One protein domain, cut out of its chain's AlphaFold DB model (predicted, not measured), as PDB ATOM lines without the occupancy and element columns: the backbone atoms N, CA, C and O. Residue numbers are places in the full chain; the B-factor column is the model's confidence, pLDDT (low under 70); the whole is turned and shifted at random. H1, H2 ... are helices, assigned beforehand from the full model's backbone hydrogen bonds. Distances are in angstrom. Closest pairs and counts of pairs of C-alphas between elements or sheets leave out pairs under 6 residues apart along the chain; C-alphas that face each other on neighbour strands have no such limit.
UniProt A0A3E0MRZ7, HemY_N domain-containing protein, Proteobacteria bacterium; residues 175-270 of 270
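Overview. This is residues 175 to 270 of the 270 residues of the protein "HemY_N domain-containing protein" of Proteobacteria bacterium (UniProt A0A3E0MRZ7). The longest helix, H6, forms with H5 and H4 an up-and-down bundle of three, each helix running against the one before it; H4, in the middle of the domain, also packs on H3 on the side away from H5. The short H2 lies alongside H4 and the beginning of H6, and H1 packs on residues 207 to 211 of H3, near H2 and apart from H4, H5 and H6. The printed part has 96 residues with six named helices, H1 to H6 in chain order, and no named strand; the class is all helix. The whole is compact, with a radius of gyration of the C-alphas of 12.5 A, and rounded, spanning 37 by 31 by 19 A.

Arrangement. H6, residues 255 to 269, touches H5, residues 240 to 251, at a shallow tilt of 21 degrees, opposite ways; their closest C-alphas, Leu 245 and Leu 257, are 5.9 A apart. H4, residues 223 to 235, is the hub, touching four helices. It touches H5 at 24 degrees, a shallow tilt, opposite ways, closest at the C-alphas of Ala 233 and Gly 241, 4.1 A. H4 only just touches H6, with 3 pairs of C-alphas within 8 A and with its residues 230 to 234 alone; the closest are those of Leu 230 and Leu 257, 7.1 A. H3, residues 205 to 218, touches H4 at a shallow tilt of 26 degrees, opposite ways, closest at the C-alphas of Ala 216 and Ala 224, 5.0 A. H3 and H4, H4 and H5, and H5 and H6 are helical hairpins. H2, residues 191 to 197, touches H4 the same way at a shallow tilt of 13 degrees, with the C-alphas of Asp 191 and Ala 223 closest, 4.7 A. H2 also touches residues 256 to 260 of H6, with the C-alphas of Ser 195 and His 256 closest, 5.6 A. H1, residues 175 to 184, touches H3 at its residues 207 to 211 alone, the C-alphas of Leu 182 and Leu 208 being closest at 5.7 A; it is apart from H4, H5 and H6. In H1, H4, H5 and H6 every O i to N i+4 pair is within hydrogen-bond range; in H3 9 of 10 are, and in H2 1 of 3, beside 4 of 4 O i to N i+3 pairs.

Along the chain. H6 is 21.4 A long and ends at C-alpha 269, (121.445, 38.583, -42.715). H3 is 20.2 A, H4 18.7 A, H5 16.7 A, H1 14.6 A and H2 10.3 A long. H1 begins at C-alpha 175, (117.411, 17.162, -29.388), and H4 at C-alpha 223, (138.317, 15.147, -37.692).

Size, cuts and confidence. The two C-alphas farthest apart, those of Ser 218 and Ser 270, are 39.5 A apart. The printed part has no cut and no long link. Its mean pLDDT is 90.3, and residue 270, the chain's last, is the one under 70.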
ATOM      1  N   SER A 175     117.104  17.792 -30.682       92.00
ATOM      2  CA  SER A 175     117.411  17.162 -29.388       92.00
ATOM      3  C   SER A 175     118.023  15.771 -29.551       92.00
ATOM      4  O   SER A 175     118.982  15.430 -28.864       92.00
ATOM      5  N   ASP A 176     117.487  14.977 -30.478       92.94
ATOM      6  CA  ASP A 176     117.956  13.616 -30.730       92.94
ATOM      7  C   ASP A 176     119.329  13.655 -31.416       92.94
ATOM      8  O   ASP A 176     120.207  12.857 -31.093       92.94
ATOM      9  N   VAL A 177     119.548  14.629 -32.309       94.12
ATOM     10  CA  VAL A 177     120.864  14.903 -32.907       94.12
ATOM     11  C   VAL A 177     121.909  15.152 -31.818       94.12
ATOM     12  O   VAL A 177     122.957  14.506 -31.834       94.12
ATOM     13  N   ASP A 178     121.617  16.017 -30.845       93.62
ATOM     14  CA  ASP A 178     122.555  16.356 -29.767       93.62
ATOM     15  C   ASP A 178     122.956  15.127 -28.939       93.62
ATOM     16  O   ASP A 178     124.135  14.933 -28.627       93.62
ATOM     17  N   VAL A 179     121.990  14.255 -28.628       92.69
ATOM     18  CA  VAL A 179     122.237  13.002 -27.900       92.69
ATOM     19  C   VAL A 179     123.174  12.084 -28.687       92.69
ATOM     20  O   VAL A 179     124.144  11.560 -28.134       92.69
ATOM     21  N   VAL A 180     122.920  11.904 -29.983       91.44
ATOM     22  CA  VAL A 180     123.674  10.954 -30.815       91.44
ATOM     23  C   VAL A 180     125.073  11.488 -31.160       91.44
ATOM     24  O   VAL A 180     126.030  10.710 -31.248       91.44
ATOM     25  N   LEU A 181     125.241  12.808 -31.301       93.25
ATOM     26  CA  LEU A 181     126.561  13.437 -31.436       93.25
ATOM     27  C   LEU A 181     127.403  13.213 -30.173       93.25
ATOM     28  O   LEU A 181     128.554  12.784 -30.268       93.25
ATOM     29  N   LEU A 182     126.816  13.411 -28.988       92.94
ATOM     30  CA  LEU A 182     127.485  13.127 -27.717       92.94
ATOM     31  C   LEU A 182     127.865  11.652 -27.569       92.94
ATOM     32  O   LEU A 182     128.927  11.354 -27.021       92.94
ATOM     33  N   GLU A 183     127.006  10.731 -28.006       90.25
ATOM     34  CA  GLU A 183     127.299   9.294 -27.998       90.25
ATOM     35  C   GLU A 183     128.457   8.951 -28.940       90.25
ATOM     36  O   GLU A 183     129.351   8.197 -28.562       90.25
ATOM     37  N   SER A 184     128.489   9.550 -30.131       89.12
ATOM     38  CA  SER A 184     129.568   9.341 -31.105       89.12
ATOM     39  C   SER A 184     130.914   9.812 -30.560       89.12
ATOM     40  O   SER A 184     131.893   9.073 -30.614       89.12
ATOM     41  N   ALA A 185     130.937  10.970 -29.899       90.75
ATOM     42  CA  ALA A 185     132.138  11.507 -29.267       90.75
ATOM     43  C   ALA A 185     132.677  10.672 -28.082       90.75
ATOM     44  O   ALA A 185     133.731  11.009 -27.556       90.75
ATOM     45  N   LYS A 186     132.002   9.597 -27.637       87.12
ATOM     46  CA  LYS A 186     132.541   8.700 -26.591       87.12
ATOM     47  C   LYS A 186     133.584   7.712 -27.107       87.12
ATOM     48  O   LYS A 186     134.415   7.265 -26.326       87.12
ATOM     49  N   SER A 187     133.481   7.299 -28.368       80.25
ATOM     50  CA  SER A 187     134.302   6.210 -28.912       80.25
ATOM     51  C   SER A 187     135.224   6.682 -30.021       80.25
ATOM     52  O   SER A 187     136.406   6.362 -30.019       80.25
ATOM     53  N   SER A 188     134.682   7.415 -30.991       83.62
ATOM     54  CA  SER A 188     135.434   7.890 -32.144       83.62
ATOM     55  C   SER A 188     134.670   9.008 -32.829       83.62
ATOM     56  O   SER A 188     133.444   8.963 -32.957       83.62
ATOM     57  N   TRP A 189     135.403  10.007 -33.300       90.12
ATOM     58  CA  TRP A 189     134.834  11.039 -34.146       90.12
ATOM     59  C   TRP A 189     135.121  10.734 -35.609       90.12
ATOM     60  O   TRP A 189     136.090  10.061 -35.935       90.12
ATOM     61  N   GLN A 190     134.225  11.156 -36.491       87.06
ATOM     62  CA  GLN A 190     134.298  10.841 -37.913       87.06
ATOM     63  C   GLN A 190     134.086  12.126 -38.689       87.06
ATOM     64  O   GLN A 190     133.167  12.881 -38.374       87.06
ATOM     65  N   ASP A 191     134.905  12.361 -39.713       89.69
ATOM     66  CA  ASP A 191     134.889  13.631 -40.446       89.69
ATOM     67  C   ASP A 191     133.510  13.943 -41.041       89.69
ATOM     68  O   ASP A 191     133.011  15.054 -40.923       89.69
ATOM     69  N   ALA A 192     132.798  12.927 -41.530       86.81
ATOM     70  CA  ALA A 192     131.455  13.097 -42.074       86.81
ATOM     71  C   ALA A 192     130.434  13.700 -41.077       86.81
ATOM     72  O   ALA A 192     129.464  14.327 -41.508       86.81
ATOM     73  N   LEU A 193     130.643  13.579 -39.758       90.75
ATOM     74  CA  LEU A 193     129.801  14.226 -38.738       90.75
ATOM     75  C   LEU A 193     130.003  15.748 -38.682       90.75
ATOM     76  O   LEU A 193     129.087  16.477 -38.292       90.75
ATOM     77  N   ASN A 194     131.148  16.248 -39.147       93.25
ATOM     78  CA  ASN A 194     131.420  17.680 -39.258       93.25
ATOM     79  C   ASN A 194     130.451  18.362 -40.236       93.25
ATOM     80  O   ASN A 194     130.129  19.537 -40.068       93.25
ATOM     81  N   SER A 195     129.889  17.620 -41.198       88.94
ATOM     82  CA  SER A 195     128.850  18.123 -42.105       88.94
ATOM     83  C   SER A 195     127.553  18.546 -41.399       88.94
ATOM     84  O   SER A 195     126.853  19.433 -41.905       88.94
ATOM     85  N   VAL A 196     127.250  17.922 -40.251       90.75
ATOM     86  CA  VAL A 196     126.104  18.234 -39.387       90.75
ATOM     87  C   VAL A 196     126.460  19.401 -38.471       90.75
ATOM     88  O   VAL A 196     125.704  20.364 -38.417       90.75
ATOM     89  N   LEU A 197     127.633  19.384 -37.829       92.88
ATOM     90  CA  LEU A 197     128.096  20.504 -36.989       92.88
ATOM     91  C   LEU A 197     128.291  21.814 -37.763       92.88
ATOM     92  O   LEU A 197     128.174  22.892 -37.192       92.88
ATOM     93  N   ALA A 198     128.553  21.733 -39.067       91.94
ATOM     94  CA  ALA A 198     128.634  22.909 -39.920       91.94
ATOM     95  C   ALA A 198     127.294  23.658 -40.046       91.94
ATOM     96  O   ALA A 198     127.289  24.839 -40.366       91.94
ATOM     97  N   VAL A 199     126.156  22.993 -39.832       90.81
ATOM     98  CA  VAL A 199     124.814  23.589 -39.996       90.81
ATOM     99  C   VAL A 199     123.995  23.611 -38.707       90.81
ATOM    100  O   VAL A 199     123.003  24.330 -38.613       90.81
ATOM    101  N   HIS A 200     124.382  22.807 -37.722       91.00
ATOM    102  CA  HIS A 200     123.667  22.618 -36.470       91.00
ATOM    103  C   HIS A 200     124.462  23.197 -35.304       91.00
ATOM    104  O   HIS A 200     125.664  22.962 -35.198       91.00
ATOM    105  N   GLN A 201     123.779  23.908 -34.407       90.19
ATOM    106  CA  GLN A 201     124.343  24.398 -33.150       90.19
ATOM    107  C   GLN A 201     123.810  23.528 -32.003       90.19
ATOM    108  O   GLN A 201     122.643  23.674 -31.628       90.19
ATOM    109  N   PRO A 202     124.623  22.602 -31.457       90.31
ATOM    110  CA  PRO A 202     124.177  21.721 -30.385       90.31
ATOM    111  C   PRO A 202     123.901  22.505 -29.106       90.31
ATOM    112  O   PRO A 202     124.717  23.337 -28.709       90.31
ATOM    113  N   LYS A 203     122.814  22.189 -28.393       90.69
ATOM    114  CA  LYS A 203     122.538  22.807 -27.079       90.69
ATOM    115  C   LYS A 203     123.585  22.418 -26.035       90.69
ATOM    116  O   LYS A 203     123.859  23.162 -25.102       90.69
ATOM    117  N   ASN A 204     124.201  21.258 -26.232       90.50
ATOM    118  CA  ASN A 204     125.127  20.623 -25.300       90.50
ATOM    119  C   ASN A 204     126.587  20.893 -25.716       90.50
ATOM    120  O   ASN A 204     127.448  20.025 -25.555       90.50
ATOM    121  N   ALA A 205     126.853  22.050 -26.338       90.06
ATOM    122  CA  ALA A 205     128.111  22.341 -27.024       90.06
ATOM    123  C   ALA A 205     129.343  22.190 -26.120       90.06
ATOM    124  O   ALA A 205     130.345  21.640 -26.566       90.06
ATOM    125  N   GLU A 206     129.264  22.605 -24.855       91.25
ATOM    126  CA  GLU A 206     130.376  22.494 -23.898       91.25
ATOM    127  C   GLU A 206     130.736  21.037 -23.591       91.25
ATOM    128  O   GLU A 206     131.898  20.641 -23.689       91.25
ATOM    129  N   GLN A 207     129.734  20.203 -23.303       93.62
ATOM    130  CA  GLN A 207     129.955  18.782 -23.040       93.62
ATOM    131  C   GLN A 207     130.493  18.059 -24.283       93.62
ATOM    132  O   GLN A 207     131.318  17.149 -24.184       93.62
ATOM    133  N   LEU A 208     130.021  18.450 -25.469       93.94
ATOM    134  CA  LEU A 208     130.524  17.906 -26.723       93.94
ATOM    135  C   LEU A 208     131.973  18.344 -26.977       93.94
ATOM    136  O   LEU A 208     132.788  17.517 -27.377       93.94
ATOM    137  N   LEU A 209     132.310  19.603 -26.691       93.94
ATOM    138  CA  LEU A 209     133.661  20.151 -26.807       93.94
ATOM    139  C   LEU A 209     134.656  19.398 -25.914       93.94
ATOM    140  O   LEU A 209     135.745  19.049 -26.374       93.94
ATOM    141  N   GLU A 210     134.283  19.104 -24.667       93.75
ATOM    142  CA  GLU A 210     135.111  18.330 -23.735       93.75
ATOM    143  C   GLU A 210     135.436  16.938 -24.301       93.75
ATOM    144  O   GLU A 210     136.604  16.559 -24.406       93.75
ATOM    145  N   ARG A 211     134.412  16.199 -24.750       93.88
ATOM    146  CA  ARG A 211     134.589  14.852 -25.318       93.88
ATOM    147  C   ARG A 211     135.410  14.869 -26.600       93.88
ATOM    148  O   ARG A 211     136.306  14.048 -26.765       93.88
ATOM    149  N   LEU A 212     135.147  15.822 -27.490       94.00
ATOM    150  CA  LEU A 212     135.920  15.970 -28.720       94.00
ATOM    151  C   LEU A 212     137.382  16.307 -28.441       94.00
ATOM    152  O   LEU A 212     138.246  15.839 -29.173       94.00
ATOM    153  N   THR A 213     137.677  17.065 -27.384       93.12
ATOM    154  CA  THR A 213     139.061  17.372 -26.988       93.12
ATOM    155  C   THR A 213     139.797  16.108 -26.541       93.12
ATOM    156  O   THR A 213     140.946  15.899 -26.928       93.12
ATOM    157  N   GLN A 214     139.122  15.223 -25.801       91.81
ATOM    158  CA  GLN A 214     139.671  13.914 -25.429       91.81
ATOM    159  C   GLN A 214     139.899  13.022 -26.659       91.81
ATOM    160  O   GLN A 214     140.959  12.408 -26.791       91.81
ATOM    161  N   VAL A 215     138.944  12.983 -27.596       91.31
ATOM    162  CA  VAL A 215     139.089  12.222 -28.847       91.31
ATOM    163  C   VAL A 215     140.233  12.782 -29.698       91.31
ATOM    164  O   VAL A 215     141.102  12.020 -30.107       91.31
ATOM    165  N   ALA A 216     140.310  14.099 -29.894       91.00
ATOM    166  CA  ALA A 216     141.355  14.753 -30.685       91.00
ATOM    167  C   ALA A 216     142.772  14.503 -30.145       91.00
ATOM    168  O   ALA A 216     143.713  14.416 -30.927       91.00
ATOM    169  N   ALA A 217     142.932  14.339 -28.827       88.69
ATOM    170  CA  ALA A 217     144.223  14.000 -28.225       88.69
ATOM    171  C   ALA A 217     144.721  12.593 -28.612       88.69
ATOM    172  O   ALA A 217     145.923  12.333 -28.588       88.69
ATOM    173  N   SER A 218     143.806  11.685 -28.964       84.56
ATOM    174  CA  SER A 218     144.115  10.300 -29.347       84.56
ATOM    175  C   SER A 218     144.006  10.042 -30.855       84.56
ATOM    176  O   SER A 218     144.554   9.063 -31.365       84.56
ATOM    177  N   GLU A 219     143.323  10.922 -31.585       82.25
ATOM    178  CA  GLU A 219     142.987  10.753 -32.992       82.25
ATOM    179  C   GLU A 219     144.014  11.415 -33.929       82.25
ATOM    180  O   GLU A 219     144.388  12.572 -33.767       82.25
ATOM    181  N   LYS A 220     144.427  10.698 -34.984       78.75
ATOM    182  CA  LYS A 220     145.364  11.213 -36.004       78.75
ATOM    183  C   LYS A 220     144.692  11.869 -37.217       78.75
ATOM    184  O   LYS A 220     145.375  12.512 -38.003       78.75
ATOM    185  N   SER A 221     143.385  11.675 -37.405       81.25
ATOM    186  CA  SER A 221     142.657  12.089 -38.616       81.25
ATOM    187  C   SER A 221     142.434  13.607 -38.714       81.25
ATOM    188  O   SER A 221     142.175  14.120 -39.798       81.25
ATOM    189  N   GLY A 222     142.496  14.326 -37.584       87.75
ATOM    190  CA  GLY A 222     142.130  15.743 -37.494       87.75
ATOM    191  C   GLY A 222     140.619  16.016 -37.503       87.75
ATOM    192  O   GLY A 222     140.221  17.170 -37.346       87.75
ATOM    193  N   ALA A 223     139.769  14.990 -37.627       91.06
ATOM    194  CA  ALA A 223     138.317  15.147 -37.692       91.06
ATOM    195  C   ALA A 223     137.741  15.773 -36.415       91.06
ATOM    196  O   ALA A 223     136.957  16.720 -36.505       91.06
ATOM    197  N   ALA A 224     138.136  15.283 -35.232       92.50
ATOM    198  CA  ALA A 224     137.717  15.872 -33.958       92.50
ATOM    199  C   ALA A 224     138.246  17.304 -33.772       92.50
ATOM    200  O   ALA A 224     137.526  18.167 -33.271       92.50
ATOM    201  N   SER A 225     139.469  17.595 -34.229       92.75
ATOM    202  CA  SER A 225     140.034  18.954 -34.195       92.75
ATOM    203  C   SER A 225     139.221  19.927 -35.048       92.75
ATOM    204  O   SER A 225     138.936  21.042 -34.613       92.75
ATOM    205  N   LEU A 226     138.785  19.497 -36.234       94.12
ATOM    206  CA  LEU A 226     137.902  20.293 -37.080       94.12
ATOM    207  C   LEU A 226     136.533  20.508 -36.420       94.12
ATOM    208  O   LEU A 226     136.016  21.624 -36.431       94.12
ATOM    209  N   ALA A 227     135.976  19.478 -35.781       93.94
ATOM    210  CA  ALA A 227     134.730  19.576 -35.019       93.94
ATOM    211  C   ALA A 227     134.819  20.611 -33.885       93.94
ATOM    212  O   ALA A 227     133.910  21.422 -33.706       93.94
ATOM    213  N   ILE A 228     135.936  20.621 -33.150       94.69
ATOM    214  CA  ILE A 228     136.227  21.608 -32.104       94.69
ATOM    215  C   ILE A 228     136.244  23.024 -32.685       94.69
ATOM    216  O   ILE A 228     135.628  23.924 -32.116       94.69
ATOM    217  N   THR A 229     136.921  23.228 -33.818       94.94
ATOM    218  CA  THR A 229     136.957  24.519 -34.522       94.94
ATOM    219  C   THR A 229     135.550  24.976 -34.913       94.94
ATOM    220  O   THR A 229     135.193  26.122 -34.645       94.94
ATOM    221  N   LEU A 230     134.724  24.083 -35.473       94.75
ATOM    222  CA  LEU A 230     133.332  24.382 -35.831       94.75
ATOM    223  C   LEU A 230     132.494  24.795 -34.610       94.75
ATOM    224  O   LEU A 230     131.771  25.789 -34.665       94.75
ATOM    225  N   LEU A 231     132.612  24.072 -33.492       94.31
ATOM    226  CA  LEU A 231     131.890  24.398 -32.258       94.31
ATOM    227  C   LEU A 231     132.335  25.739 -31.667       94.31
ATOM    228  O   LEU A 231     131.489  26.553 -31.300       94.31
ATOM    229  N   LYS A 232     133.648  25.992 -31.610       93.44
ATOM    230  CA  LYS A 232     134.200  27.259 -31.112       93.44
ATOM    231  C   LYS A 232     133.757  28.435 -31.975       93.44
ATOM    232  O   LYS A 232     133.305  29.434 -31.428       93.44
ATOM    233  N   ALA A 233     133.819  28.304 -33.301       92.19
ATOM    234  CA  ALA A 233     133.318  29.329 -34.215       92.19
ATOM    235  C   ALA A 233     131.843  29.651 -33.954       92.19
ATOM    236  O   ALA A 233     131.468  30.820 -33.914       92.19
ATOM    237  N   ASN A 234     131.019  28.620 -33.737       88.19
ATOM    238  CA  ASN A 234     129.597  28.785 -33.449       88.19
ATOM    239  C   ASN A 234     129.321  29.474 -32.109       88.19
ATOM    240  O   ASN A 234     128.378  30.257 -32.035       88.19
ATOM    241  N   ALA A 235     130.151  29.241 -31.092       87.75
ATOM    242  CA  ALA A 235     130.039  29.905 -29.794       87.75
ATOM    243  C   ALA A 235     130.475  31.385 -29.816       87.75
ATOM    244  O   ALA A 235     130.053  32.163 -28.964       87.75
ATOM    245  N   LEU A 236     131.317  31.788 -30.776       90.19
ATOM    246  CA  LEU A 236     131.793  33.166 -30.893       90.19
ATOM    247  C   LEU A 236     130.741  34.084 -31.533       90.19
ATOM    248  O   LEU A 236     130.171  33.789 -32.591       90.19
ATOM    249  N   ALA A 237     130.541  35.246 -30.913       82.31
ATOM    250  CA  ALA A 237     129.688  36.310 -31.430       82.31
ATOM    251  C   ALA A 237     130.394  37.137 -32.522       82.31
ATOM    252  O   ALA A 237     131.621  37.247 -32.555       82.31
ATOM    253  N   GLY A 238     129.601  37.754 -33.402       82.50
ATOM    254  CA  GLY A 238     130.103  38.698 -34.403       82.50
ATOM    255  C   GLY A 238     131.047  38.071 -35.435       82.50
ATOM    256  O   GLY A 238     130.849  36.936 -35.880       82.50
ATOM    257  N   GLU A 239     132.042  38.843 -35.872       88.50
ATOM    258  CA  GLU A 239     133.005  38.447 -36.913       88.50
ATOM    259  C   GLU A 239     134.083  37.481 -36.410       88.50
ATOM    260  O   GLU A 239     134.589  36.689 -37.196       88.50
ATOM    261  N   ALA A 240     134.333  37.424 -35.098       90.44
ATOM    262  CA  ALA A 240     135.368  36.567 -34.512       90.44
ATOM    263  C   ALA A 240     135.201  35.077 -34.866       90.44
ATOM    264  O   ALA A 240     136.180  34.368 -35.093       90.44
ATOM    265  N   GLY A 241     133.958  34.588 -34.942       90.00
ATOM    266  CA  GLY A 241     133.689  33.216 -35.384       90.00
ATOM    267  C   GLY A 241     133.955  32.998 -36.877       90.00
ATOM    268  O   GLY A 241     134.384  31.916 -37.268       90.00
ATOM    269  N   ASP A 242     133.738  34.018 -37.709       93.12
ATOM    270  CA  ASP A 242     133.975  33.939 -39.152       93.12
ATOM    271  C   ASP A 242     135.483  33.987 -39.440       93.12
ATOM    272  O   ASP A 242     135.977  33.183 -40.230       93.12
ATOM    273  N   ASP A 243     136.223  34.850 -38.737       93.94
ATOM    274  CA  ASP A 243     137.685  34.937 -38.806       93.94
ATOM    275  C   ASP A 243     138.344  33.617 -38.409       93.94
ATOM    276  O   ASP A 243     139.237  33.135 -39.110       93.94
ATOM    277  N   LEU A 244     137.849  32.981 -37.341       94.12
ATOM    278  CA  LEU A 244     138.319  31.670 -36.900       94.12
ATOM    279  C   LEU A 244     138.134  30.617 -38.003       94.12
ATOM    280  O   LEU A 244     139.062  29.857 -38.288       94.12
ATOM    281  N   LEU A 245     136.969  30.577 -38.661       93.44
ATOM    282  CA  LEU A 245     136.718  29.639 -39.764       93.44
ATOM    283  C   LEU A 245     137.600  29.931 -40.983       93.44
ATOM    284  O   LEU A 245     138.097  28.992 -41.606       93.44
ATOM    285  N   ILE A 246     137.821  31.206 -41.317       93.75
ATOM    286  CA  ILE A 246     138.695  31.621 -42.424       93.75
ATOM    287  C   ILE A 246     140.143  31.218 -42.140       93.75
ATOM    288  O   ILE A 246     140.808  30.650 -43.008       93.75
ATOM    289  N   GLU A 247     140.647  31.488 -40.937       94.44
ATOM    290  CA  GLU A 247     142.005  31.119 -40.544       94.44
ATOM    291  C   GLU A 247     142.185  29.597 -40.524       94.44
ATOM    292  O   GLU A 247     143.174  29.081 -41.050       94.44
ATOM    293  N   ALA A 248     141.209  28.864 -39.984       93.00
ATOM    294  CA  ALA A 248     141.216  27.408 -40.006       93.00
ATOM    295  C   ALA A 248     141.223  26.864 -41.442       93.00
ATOM    296  O   ALA A 248     142.002  25.964 -41.743       93.00
ATOM    297  N   HIS A 249     140.430  27.449 -42.346       91.94
ATOM    298  CA  HIS A 249     140.374  27.030 -43.747       91.94
ATOM    299  C   HIS A 249     141.689  27.295 -44.493       91.94
ATOM    300  O   HIS A 249     142.108  26.479 -45.310       91.94
ATOM    301  N   LYS A 250     142.384  28.399 -44.180       92.25
ATOM    302  CA  LYS A 250     143.727  28.685 -44.719       92.25
ATOM    303  C   LYS A 250     144.763  27.641 -44.291       92.25
ATOM    304  O   LYS A 250     145.678  27.359 -45.054       92.25
ATOM    305  N   LYS A 251     144.634  27.088 -43.080       90.94
ATOM    306  CA  LYS A 251     145.527  26.038 -42.558       90.94
ATOM    307  C   LYS A 251     145.173  24.657 -43.108       90.94
ATOM    308  O   LYS A 251     146.066  23.880 -43.423       90.94
ATOM    309  N   GLN A 252     143.881  24.359 -43.217       88.81
ATOM    310  CA  GLN A 252     143.366  23.094 -43.727       88.81
ATOM    311  C   GLN A 252     142.092  23.341 -44.538       88.81
ATOM    312  O   GLN A 252     141.025  23.619 -43.985       88.81
ATOM    313  N   ALA A 253     142.195  23.184 -45.857       88.25
ATOM    314  CA  ALA A 253     141.040  23.289 -46.734       88.25
ATOM    315  C   ALA A 253     140.007  22.208 -46.377       88.25
ATOM    316  O   ALA A 253     140.304  21.013 -46.377       88.25
ATOM    317  N   SER A 254     138.787  22.638 -46.060       90.25
ATOM    318  CA  SER A 254     137.662  21.754 -45.751       90.25
ATOM    319  C   SER A 254     136.347  22.381 -46.194       90.25
ATOM    320  O   SER A 254     136.067  23.547 -45.894       90.25
ATOM    321  N   GLU A 255     135.519  21.583 -46.865       92.62
ATOM    322  CA  GLU A 255     134.164  21.962 -47.274       92.62
ATOM    323  C   GLU A 255     133.257  22.244 -46.069       92.62
ATOM    324  O   GLU A 255     132.372  23.097 -46.138       92.62
ATOM    325  N   HIS A 256     133.492  21.575 -44.936       92.75
ATOM    326  CA  HIS A 256     132.711  21.773 -43.715       92.75
ATOM    327  C   HIS A 256     132.889  23.187 -43.149       92.75
ATOM    328  O   HIS A 256     131.912  23.793 -42.711       92.75
ATOM    329  N   LEU A 257     134.104  23.741 -43.233       93.56
ATOM    330  CA  LEU A 257     134.395  25.115 -42.810       93.56
ATOM    331  C   LEU A 257     133.705  26.142 -43.717       93.56
ATOM    332  O   LEU A 257     133.097  27.087 -43.216       93.56
ATOM    333  N   ILE A 258     133.735  25.927 -45.038       93.69
ATOM    334  CA  ILE A 258     133.042  26.790 -46.011       93.69
ATOM    335  C   ILE A 258     131.534  26.778 -45.743       93.69
ATOM    336  O   ILE A 258     130.897  27.831 -45.674       93.69
ATOM    337  N   LYS A 259     130.960  25.585 -45.553       93.88
ATOM    338  CA  LYS A 259     129.532  25.413 -45.271       93.88
ATOM    339  C   LYS A 259     129.122  26.130 -43.983       93.88
ATOM    340  O   LYS A 259     128.113  26.831 -43.983       93.88
ATOM    341  N   ALA A 260     129.917  26.002 -42.920       92.81
ATOM    342  CA  ALA A 260     129.669  26.675 -41.646       92.81
ATOM    343  C   ALA A 260     129.721  28.200 -41.766       92.81
ATOM    344  O   ALA A 260     128.834  28.894 -41.266       92.81
ATOM    345  N   LEU A 261     130.713  28.723 -42.489       92.56
ATOM    346  CA  LEU A 261     130.832  30.153 -42.756       92.56
ATOM    347  C   LEU A 261     129.613  30.683 -43.527       92.56
ATOM    348  O   LEU A 261     129.065  31.729 -43.179       92.56
ATOM    349  N   GLY A 262     129.150  29.939 -44.536       91.88
ATOM    350  CA  GLY A 262     127.934  30.267 -45.282       91.88
ATOM    351  C   GLY A 262     126.695  30.335 -44.385       91.88
ATOM    352  O   GLY A 262     125.967  31.326 -44.421       91.88
ATOM    353  N   VAL A 263     126.480  29.325 -43.534       91.38
ATOM    354  CA  VAL A 263     125.333  29.266 -42.608       91.38
ATOM    355  C   VAL A 263     125.338  30.448 -41.642       91.38
ATOM    356  O   VAL A 263     124.316  31.114 -41.490       91.38
ATOM    357  N   ARG A 264     126.487  30.752 -41.030       91.25
ATOM    358  CA  ARG A 264     126.616  31.876 -40.090       91.25
ATOM    359  C   ARG A 264     126.312  33.217 -40.748       91.25
ATOM    360  O   ARG A 264     125.605  34.039 -40.172       91.25
ATOM    361  N   ARG A 265     126.822  33.445 -41.961       89.69
ATOM    362  CA  ARG A 265     126.565  34.687 -42.704       89.69
ATOM    363  C   ARG A 265     125.097  34.836 -43.091       89.69
ATOM    364  O   ARG A 265     124.572  35.939 -43.006       89.69
ATOM    365  N   LEU A 266     124.429  33.740 -43.455       88.31
ATOM    366  CA  LEU A 266     122.989  33.747 -43.721       88.31
ATOM    367  C   LEU A 266     122.180  34.084 -42.462       88.31
ATOM    368  O   LEU A 266     121.278  34.906 -42.539       88.31
ATOM    369  N   GLN A 267     122.540  33.515 -41.308       85.44
ATOM    370  CA  GLN A 267     121.881  33.804 -40.025       85.44
ATOM    371  C   GLN A 267     122.055  35.257 -39.562       85.44
ATOM    372  O   GLN A 267     121.192  35.779 -38.872       85.44
ATOM    373  N   LYS A 268     123.167  35.916 -39.916       81.62
ATOM    374  CA  LYS A 268     123.378  37.347 -39.632       81.62
ATOM    375  C   LYS A 268     122.544  38.266 -40.529       81.62
ATOM    376  O   LYS A 268     122.325  39.415 -40.164       81.62
ATOM    377  N   ALA A 269     122.169  37.797 -41.718       75.56
ATOM    378  CA  ALA A 269     121.445  38.583 -42.715       75.56
ATOM    379  C   ALA A 269     119.913  38.479 -42.588       75.56
ATOM    380  O   ALA A 269     119.212  39.291 -43.190       75.56
ATOM    381  N   SER A 270     119.411  37.478 -41.855       66.19
ATOM    382  CA  SER A 270     117.991  37.257 -41.537       66.19
ATOM    383  C   SER A 270     117.570  37.965 -40.258       66.19
ATOM    384  O   SER A 270     116.461  38.536 -40.252       66.19
TER     385      SER A 270